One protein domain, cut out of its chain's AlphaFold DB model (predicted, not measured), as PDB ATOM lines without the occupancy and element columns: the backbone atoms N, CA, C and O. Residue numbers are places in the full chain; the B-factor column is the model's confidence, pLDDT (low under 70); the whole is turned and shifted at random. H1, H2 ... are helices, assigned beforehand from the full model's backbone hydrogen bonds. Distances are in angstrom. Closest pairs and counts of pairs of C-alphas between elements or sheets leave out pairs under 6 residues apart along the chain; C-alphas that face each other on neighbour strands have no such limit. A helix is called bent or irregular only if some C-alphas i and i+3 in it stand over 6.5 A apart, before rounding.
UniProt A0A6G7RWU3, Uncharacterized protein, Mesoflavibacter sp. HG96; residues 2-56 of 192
ATOM      1  N   ALA A   2     -14.335 -44.385 -22.467       71.81
ATOM      2  CA  ALA A   2     -13.703 -43.947 -21.206       71.81
ATOM      3  C   ALA A   2     -12.209 -44.324 -21.055       71.81
ATOM      4  O   ALA A   2     -11.403 -43.497 -20.644       71.81
ATOM      5  N   ILE A   3     -11.815 -45.539 -21.456       86.12
ATOM      6  CA  ILE A   3     -10.413 -46.004 -21.377       86.12
ATOM      7  C   ILE A   3      -9.488 -45.184 -22.294       86.12
ATOM      8  O   ILE A   3      -8.381 -44.822 -21.906       86.12
ATOM      9  N   LEU A   4      -9.961 -44.839 -23.496       87.25
ATOM     10  CA  LEU A   4      -9.219 -44.006 -24.446       87.25
ATOM     11  C   LEU A   4      -9.014 -42.588 -23.892       87.25
ATOM     12  O   LEU A   4      -7.919 -42.044 -23.980       87.25
ATOM     13  N   PHE A   5     -10.050 -42.018 -23.272       86.06
ATOM     14  CA  PHE A   5      -9.968 -40.714 -22.615       86.06
ATOM     15  C   PHE A   5      -8.955 -40.717 -21.460       86.06
ATOM     16  O   PHE A   5      -8.138 -39.804 -21.355       86.06
ATOM     17  N   PHE A   6      -8.943 -41.774 -20.645       88.88
ATOM     18  CA  PHE A   6      -7.994 -41.915 -19.539       88.88
ATOM     19  C   PHE A   6      -6.537 -42.007 -20.020       88.88
ATOM     20  O   PHE A   6      -5.647 -41.381 -19.447       88.88
ATOM     21  N   LEU A   7      -6.290 -42.728 -21.120       89.56
ATOM     22  CA  LEU A   7      -4.964 -42.807 -21.744       89.56
ATOM     23  C   LEU A   7      -4.501 -41.456 -22.308       89.56
ATOM     24  O   LEU A   7      -3.339 -41.089 -22.139       89.56
ATOM     25  N   ILE A   8      -5.406 -40.691 -22.927       91.31
ATOM     26  CA  ILE A   8      -5.112 -39.334 -23.415       91.31
ATOM     27  C   ILE A   8      -4.777 -38.400 -22.243       91.31
ATOM     28  O   ILE A   8      -3.818 -37.633 -22.325       91.31
ATOM     29  N   LEU A   9      -5.516 -38.493 -21.133       89.38
ATOM     30  CA  LEU A   9      -5.260 -37.700 -19.929       89.38
ATOM     31  C   LEU A   9      -3.876 -38.006 -19.327       89.38
ATOM     32  O   LEU A   9      -3.130 -37.087 -18.989       89.38
ATOM     33  N   LEU A  10      -3.509 -39.289 -19.242       90.94
ATOM     34  CA  LEU A  10      -2.187 -39.723 -18.778       90.94
ATOM     35  C   LEU A  10      -1.061 -39.206 -19.678       90.94
ATOM     36  O   LEU A  10      -0.040 -38.731 -19.179       90.94
ATOM     37  N   LEU A  11      -1.253 -39.253 -20.998       93.31
ATOM     38  CA  LEU A  11      -0.283 -38.731 -21.958       93.31
ATOM     39  C   LEU A  11      -0.098 -37.213 -21.795       93.31
ATOM     40  O   LEU A  11       1.031 -36.727 -21.767       93.31
ATOM     41  N   LEU A  12      -1.195 -36.469 -21.631       90.44
ATOM     42  CA  LEU A  12      -1.152 -35.027 -21.381       90.44
ATOM     43  C   LEU A  12      -0.413 -34.699 -20.078       90.44
ATOM     44  O   LEU A  12       0.433 -33.809 -20.069       90.44
ATOM     45  N   LEU A  13      -0.657 -35.453 -19.002       92.31
ATOM     46  CA  LEU A  13       0.075 -35.309 -17.738       92.31
ATOM     47  C   LEU A  13       1.581 -35.571 -17.900       92.31
ATOM     48  O   LEU A  13       2.403 -34.814 -17.373       92.31
ATOM     49  N   ALA A  14       1.961 -36.601 -18.659       91.81
ATOM     50  CA  ALA A  14       3.362 -36.913 -18.942       91.81
ATOM     51  C   ALA A  14       4.049 -35.796 -19.753       91.81
ATOM     52  O   ALA A  14       5.167 -35.386 -19.437       91.81
ATOM     53  N   ILE A  15       3.367 -35.241 -20.757       92.12
ATOM     54  CA  ILE A  15       3.888 -34.122 -21.557       92.12
ATOM     55  C   ILE A  15       4.018 -32.858 -20.697       92.12
ATOM     56  O   ILE A  15       5.073 -32.221 -20.698       92.12
ATOM     57  N   CYS A  16       2.988 -32.515 -19.918       87.88
ATOM     58  CA  CYS A  16       3.007 -31.356 -19.025       87.88
ATOM     59  C   CYS A  16       4.142 -31.450 -18.001       87.88
ATOM     60  O   CYS A  16       4.909 -30.500 -17.841       87.88
ATOM     61  N   SER A  17       4.299 -32.604 -17.347       88.44
ATOM     62  CA  SER A  17       5.375 -32.816 -16.372       88.44
ATOM     63  C   SER A  17       6.766 -32.710 -17.007       88.44
ATOM     64  O   SER A  17       7.645 -32.054 -16.439       88.44
ATOM     65  N   TYR A  18       6.964 -33.247 -18.216       92.44
ATOM     66  CA  TYR A  18       8.220 -33.094 -18.955       92.44
ATOM     67  C   TYR A  18       8.537 -31.627 -19.284       92.44
ATOM     68  O   TYR A  18       9.667 -31.169 -19.084       92.44
ATOM     69  N   VAL A  19       7.546 -30.866 -19.759       90.44
ATOM     70  CA  VAL A  19       7.713 -29.442 -20.088       90.44
ATOM     71  C   VAL A  19       8.052 -28.631 -18.835       90.44
ATOM     72  O   VAL A  19       9.000 -27.842 -18.869       90.44
ATOM     73  N   ILE A  20       7.354 -28.873 -17.718       87.44
ATOM     74  CA  ILE A  20       7.631 -28.228 -16.424       87.44
ATOM     75  C   ILE A  20       9.059 -28.542 -15.969       87.44
ATOM     76  O   ILE A  20       9.816 -27.627 -15.644       87.44
ATOM     77  N   PHE A  21       9.470 -29.812 -16.007       88.25
ATOM     78  CA  PHE A  21      10.821 -30.219 -15.620       88.25
ATOM     79  C   PHE A  21      11.896 -29.538 -16.480       88.25
ATOM     80  O   PHE A  21      12.902 -29.036 -15.967       88.25
ATOM     81  N   LYS A  22      11.675 -29.463 -17.798       89.38
ATOM     82  CA  LYS A  22      12.589 -28.794 -18.731       89.38
ATOM     83  C   LYS A  22      12.672 -27.288 -18.462       89.38
ATOM     84  O   LYS A  22      13.774 -26.735 -18.483       89.38
ATOM     85  N   ALA A  23      11.542 -26.644 -18.176       82.06
ATOM     86  CA  ALA A  23      11.483 -25.231 -17.812       82.06
ATOM     87  C   ALA A  23      12.230 -24.962 -16.495       82.06
ATOM     88  O   ALA A  23      13.104 -24.095 -16.460       82.06
ATOM     89  N   LEU A  24      11.981 -25.765 -15.453       83.31
ATOM     90  CA  LEU A  24      12.678 -25.677 -14.165       83.31
ATOM     91  C   LEU A  24      14.192 -25.820 -14.336       83.31
ATOM     92  O   LEU A  24      14.955 -24.972 -13.874       83.31
ATOM     93  N   LYS A  25      14.640 -26.840 -15.077       86.06
ATOM     94  CA  LYS A  25      16.066 -27.063 -15.353       86.06
ATOM     95  C   LYS A  25      16.701 -25.891 -16.111       86.06
ATOM     96  O   LYS A  25      17.863 -25.558 -15.880       86.06
ATOM     97  N   TRP A  26      15.960 -25.247 -17.014       81.25
ATOM     98  CA  TRP A  26      16.438 -24.084 -17.768       81.25
ATOM     99  C   TRP A  26      16.529 -22.805 -16.921       81.25
ATOM    100  O   TRP A  26      17.482 -22.032 -17.098       81.25
ATOM    101  N   ILE A  27      15.584 -22.611 -15.995       80.38
ATOM    102  CA  ILE A  27      15.568 -21.510 -15.019       80.38
ATOM    103  C   ILE A  27      16.738 -21.670 -14.039       80.38
ATOM    104  O   ILE A  27      17.528 -20.745 -13.870       80.38
ATOM    105  N   LEU A  28      16.923 -22.874 -13.490       81.06
ATOM    106  CA  LEU A  28      17.974 -23.190 -12.514       81.06
ATOM    107  C   LEU A  28      19.399 -23.123 -13.090       81.06
ATOM    108  O   LEU A  28      20.364 -23.019 -12.340       81.06
ATOM    109  N   LYS A  29      19.562 -23.147 -14.420       86.19
ATOM    110  CA  LYS A  29      20.882 -23.130 -15.074       86.19
ATOM    111  C   LYS A  29      21.669 -21.831 -14.849       86.19
ATOM    112  O   LYS A  29      22.886 -21.825 -15.024       86.19
ATOM    113  N   ARG A  30      21.006 -20.712 -14.536       84.50
ATOM    114  CA  ARG A  30      21.674 -19.425 -14.278       84.50
ATOM    115  C   ARG A  30      20.989 -18.678 -13.144       84.50
ATOM    116  O   ARG A  30      19.803 -18.384 -13.251       84.50
ATOM    117  N   ASN A  31      21.773 -18.228 -12.165       78.62
ATOM    118  CA  ASN A  31      21.283 -17.445 -11.024       78.62
ATOM    119  C   ASN A  31      20.456 -16.223 -11.457       78.62
ATOM    120  O   ASN A  31      19.413 -15.953 -10.875       78.62
ATOM    121  N   ILE A  32      20.845 -15.544 -12.543       80.50
ATOM    122  CA  ILE A  32      20.101 -14.381 -13.048       80.50
ATOM    123  C   ILE A  32      18.678 -14.725 -13.523       80.50
ATOM    124  O   ILE A  32      17.764 -13.923 -13.375       80.50
ATOM    125  N   ARG A  33      18.462 -15.932 -14.063       83.19
ATOM    126  CA  ARG A  33      17.139 -16.380 -14.525       83.19
ATOM    127  C   ARG A  33      16.234 -16.717 -13.352       83.19
ATOM    128  O   ARG A  33      15.066 -16.366 -13.392       83.19
ATOM    129  N   ILE A  34      16.792 -17.326 -12.303       81.94
ATOM    130  CA  ILE A  34      16.084 -17.583 -11.043       81.94
ATOM    131  C   ILE A  34      15.564 -16.260 -10.468       81.94
ATOM    132  O   ILE A  34      14.383 -16.162 -10.153       81.94
ATOM    133  N   VAL A  35      16.414 -15.227 -10.406       83.12
ATOM    134  CA  VAL A  35      16.026 -13.900  -9.897       83.12
ATOM    135  C   VAL A  35      14.880 -13.298 -10.718       83.12
ATOM    136  O   VAL A  35      13.867 -12.915 -10.141       83.12
ATOM    137  N   TYR A  36      14.975 -13.278 -12.054       85.75
ATOM    138  CA  TYR A  36      13.887 -12.754 -12.894       85.75
ATOM    139  C   TYR A  36      12.586 -13.553 -12.770       85.75
ATOM    140  O   TYR A  36      11.508 -12.963 -12.722       85.75
ATOM    141  N   THR A  37      12.666 -14.884 -12.687       86.12
ATOM    142  CA  THR A  37      11.483 -15.727 -12.487       86.12
ATOM    143  C   THR A  37      10.828 -15.453 -11.135       86.12
ATOM    144  O   THR A  37       9.609 -15.321 -11.077       86.12
ATOM    145  N   LEU A  38      11.610 -15.307 -10.060       86.44
ATOM    146  CA  LEU A  38      11.082 -14.978  -8.734       86.44
ATOM    147  C   LEU A  38      10.425 -13.595  -8.703       86.44
ATOM    148  O   LEU A  38       9.341 -13.460  -8.143       86.44
ATOM    149  N   ILE A  39      11.025 -12.592  -9.355       91.38
ATOM    150  CA  ILE A  39      10.424 -11.257  -9.497       91.38
ATOM    151  C   ILE A  39       9.096 -11.346 -10.261       91.38
ATOM    152  O   ILE A  39       8.099 -10.776  -9.822       91.38
ATOM    153  N   GLY A  40       9.052 -12.095 -11.367       90.56
ATOM    154  CA  GLY A  40       7.830 -12.288 -12.152       90.56
ATOM    155  C   GLY A  40       6.713 -12.980 -11.364       90.56
ATOM    156  O   GLY A  40       5.570 -12.528 -11.398       90.56
ATOM    157  N   ILE A  41       7.040 -14.029 -10.603       90.75
ATOM    158  CA  ILE A  41       6.080 -14.707  -9.715       90.75
ATOM    159  C   ILE A  41       5.605 -13.753  -8.618       90.75
ATOM    160  O   ILE A  41       4.405 -13.655  -8.379       90.75
ATOM    161  N   GLY A  42       6.522 -13.017  -7.984       92.31
ATOM    162  CA  GLY A  42       6.187 -12.027  -6.963       92.31
ATOM    163  C   GLY A  42       5.231 -10.959  -7.488       92.31
ATOM    164  O   GLY A  42       4.244 -10.648  -6.829       92.31
ATOM    165  N   PHE A  43       5.463 -10.462  -8.706       93.69
ATOM    166  CA  PHE A  43       4.585  -9.496  -9.362       93.69
ATOM    167  C   PHE A  43       3.195 -10.074  -9.664       93.69
ATOM    168  O   PHE A  43       2.190  -9.428  -9.378       93.69
ATOM    169  N   LEU A  44       3.117 -11.309 -10.176       91.50
ATOM    170  CA  LEU A  44       1.839 -11.993 -10.412       91.50
ATOM    171  C   LEU A  44       1.053 -12.218  -9.115       91.50
ATOM    172  O   LEU A  44      -0.159 -12.007  -9.090       91.50
ATOM    173  N   LEU A  45       1.733 -12.603  -8.032       91.25
ATOM    174  CA  LEU A  45       1.114 -12.739  -6.713       91.25
ATOM    175  C   LEU A  45       0.591 -11.391  -6.209       91.25
ATOM    176  O   LEU A  45      -0.539 -11.320  -5.732       91.25
ATOM    177  N   LEU A  46       1.369 -10.318  -6.370       90.44
ATOM    178  CA  LEU A  46       0.963  -8.956  -6.015       90.44
ATOM    179  C   LEU A  46      -0.284  -8.516  -6.788       90.44
ATOM    180  O   LEU A  46      -1.235  -8.039  -6.174       90.44
ATOM    181  N   LEU A  47      -0.324  -8.741  -8.106       88.50
ATOM    182  CA  LEU A  47      -1.511  -8.480  -8.924       88.50
ATOM    183  C   LEU A  47      -2.720  -9.290  -8.446       88.50
ATOM    184  O   LEU A  47      -3.822  -8.752  -8.360       88.50
ATOM    185  N   GLY A  48      -2.519 -10.563  -8.092       83.81
ATOM    186  CA  GLY A  48      -3.569 -11.418  -7.540       83.81
ATOM    187  C   GLY A  48      -4.125 -10.896  -6.213       83.81
ATOM    188  O   GLY A  48      -5.342 -10.840  -6.039       83.81
ATOM    189  N   VAL A  49      -3.252 -10.455  -5.302       83.56
ATOM    190  CA  VAL A  49      -3.636  -9.866  -4.009       83.56
ATOM    191  C   VAL A  49      -4.369  -8.544  -4.211       83.56
ATOM    192  O   VAL A  49      -5.444  -8.360  -3.644       83.56
ATOM    193  N   VAL A  50      -3.844  -7.653  -5.056       83.19
ATOM    194  CA  VAL A  50      -4.508  -6.385  -5.391       83.19
ATOM    195  C   VAL A  50      -5.890  -6.659  -5.981       83.19
ATOM    196  O   VAL A  50      -6.870  -6.066  -5.551       83.19
ATOM    197  N   ASN A  51      -6.012  -7.618  -6.896       80.44
ATOM    198  CA  ASN A  51      -7.302  -7.958  -7.480       80.44
ATOM    199  C   ASN A  51      -8.282  -8.566  -6.480       80.44
ATOM    200  O   ASN A  51      -9.462  -8.223  -6.486       80.44
ATOM    201  N   HIS A  52      -7.801  -9.412  -5.573       74.50
ATOM    202  CA  HIS A  52      -8.650  -9.943  -4.520       74.50
ATOM    203  C   HIS A  52      -9.127  -8.839  -3.559       74.50
ATOM    204  O   HIS A  52     -10.295  -8.856  -3.171       74.50
ATOM    205  N   LEU A  53      -8.253  -7.909  -3.174       69.00
ATOM    206  CA  LEU A  53      -8.567  -6.883  -2.178       69.00
ATOM    207  C   LEU A  53      -9.364  -5.706  -2.752       69.00
ATOM    208  O   LEU A  53     -10.253  -5.208  -2.074       69.00
ATOM    209  N   PHE A  54      -9.062  -5.273  -3.978       62.06
ATOM    210  CA  PHE A  54      -9.604  -4.036  -4.550       62.06
ATOM    211  C   PHE A  54     -10.643  -4.252  -5.655       62.06
ATOM    212  O   PHE A  54     -11.459  -3.366  -5.882       62.06
ATOM    213  N   PHE A  55     -10.636  -5.398  -6.346       63.25
ATOM    214  CA  PHE A  55     -11.521  -5.636  -7.500       63.25
ATOM    215  C   PHE A  55     -12.620  -6.676  -7.240       63.25
ATOM    216  O   PHE A  55     -13.451  -6.931  -8.116       63.25
ATOM    217  N   LYS A  56     -12.689  -7.262  -6.036       69.31
ATOM    218  CA  LYS A  56     -13.865  -8.039  -5.620       69.31
ATOM    219  C   LYS A  56     -14.997  -7.100  -5.218       69.31
ATOM    220  O   LYS A  56     -15.154  -6.758  -4.054       69.31
TER     221      LYS A  56
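AT A GLANCE: This is residues 2 to 56 of the 192 residues of an uncharacterized protein of Mesoflavibacter sp. HG96 (UniProt A0A6G7RWU3). Two long helices, H1 and H2, meet near their ends at a tight turn and spread away from it as a wide, flat V, with nothing between the two arms. H1 is the longer arm, and the far parts of both arms stand free. The printed part has 55 residues with two named helices, H1 and then H2, and no named strand; the class is all helix. The whole is extended, with a radius of gyration of the C-alphas of 17.0 A, and spans 45 by 38 by 6 A.

HOW THE PARTS SIT: H1, residues 2 to 28, and H2, residues 31 to 54, touch only at the corner by their link, with 4 pairs of C-alphas within 8 A. The closest C-alphas of the two helices are those of Ile 27 and Arg 33, 5.4 A apart. H1 touches H2 with residues 27 to 28 alone, and H2 touches H1 with residues 33 to 37 alone. Their lines stand at a steep tilt of 61 degrees, and they run opposite ways. Their centres are 24.6 A apart. Residues 2 to 23, which belong to H1, stand free, and so do residues 38 to 56, of which 38 to 54 belong to H2. In both H1 and H2 every O i to N i+4 pair is within hydrogen-bond range.

IN THESE COORDINATES: H1 has 27 residues and measures 38.9 A from C-alpha 2 at (-13.703, -43.947, -21.206) to C-alpha 28 at (17.974, -23.190, -12.514). H2 has 24 residues and measures 34.3 A from C-alpha 31 to C-alpha 54 at (-9.604, -4.036, -4.550). Neither helix is bent.

THE WHOLE: The two C-alphas farthest apart are those of Ala 2 and Ile 32, at 45.6 A. The printed part has no cut, and the link from H1 to H2, 2 residues, is tight. The mean pLDDT of the printed part is 85.2, and residues 53 to 56 are under 70.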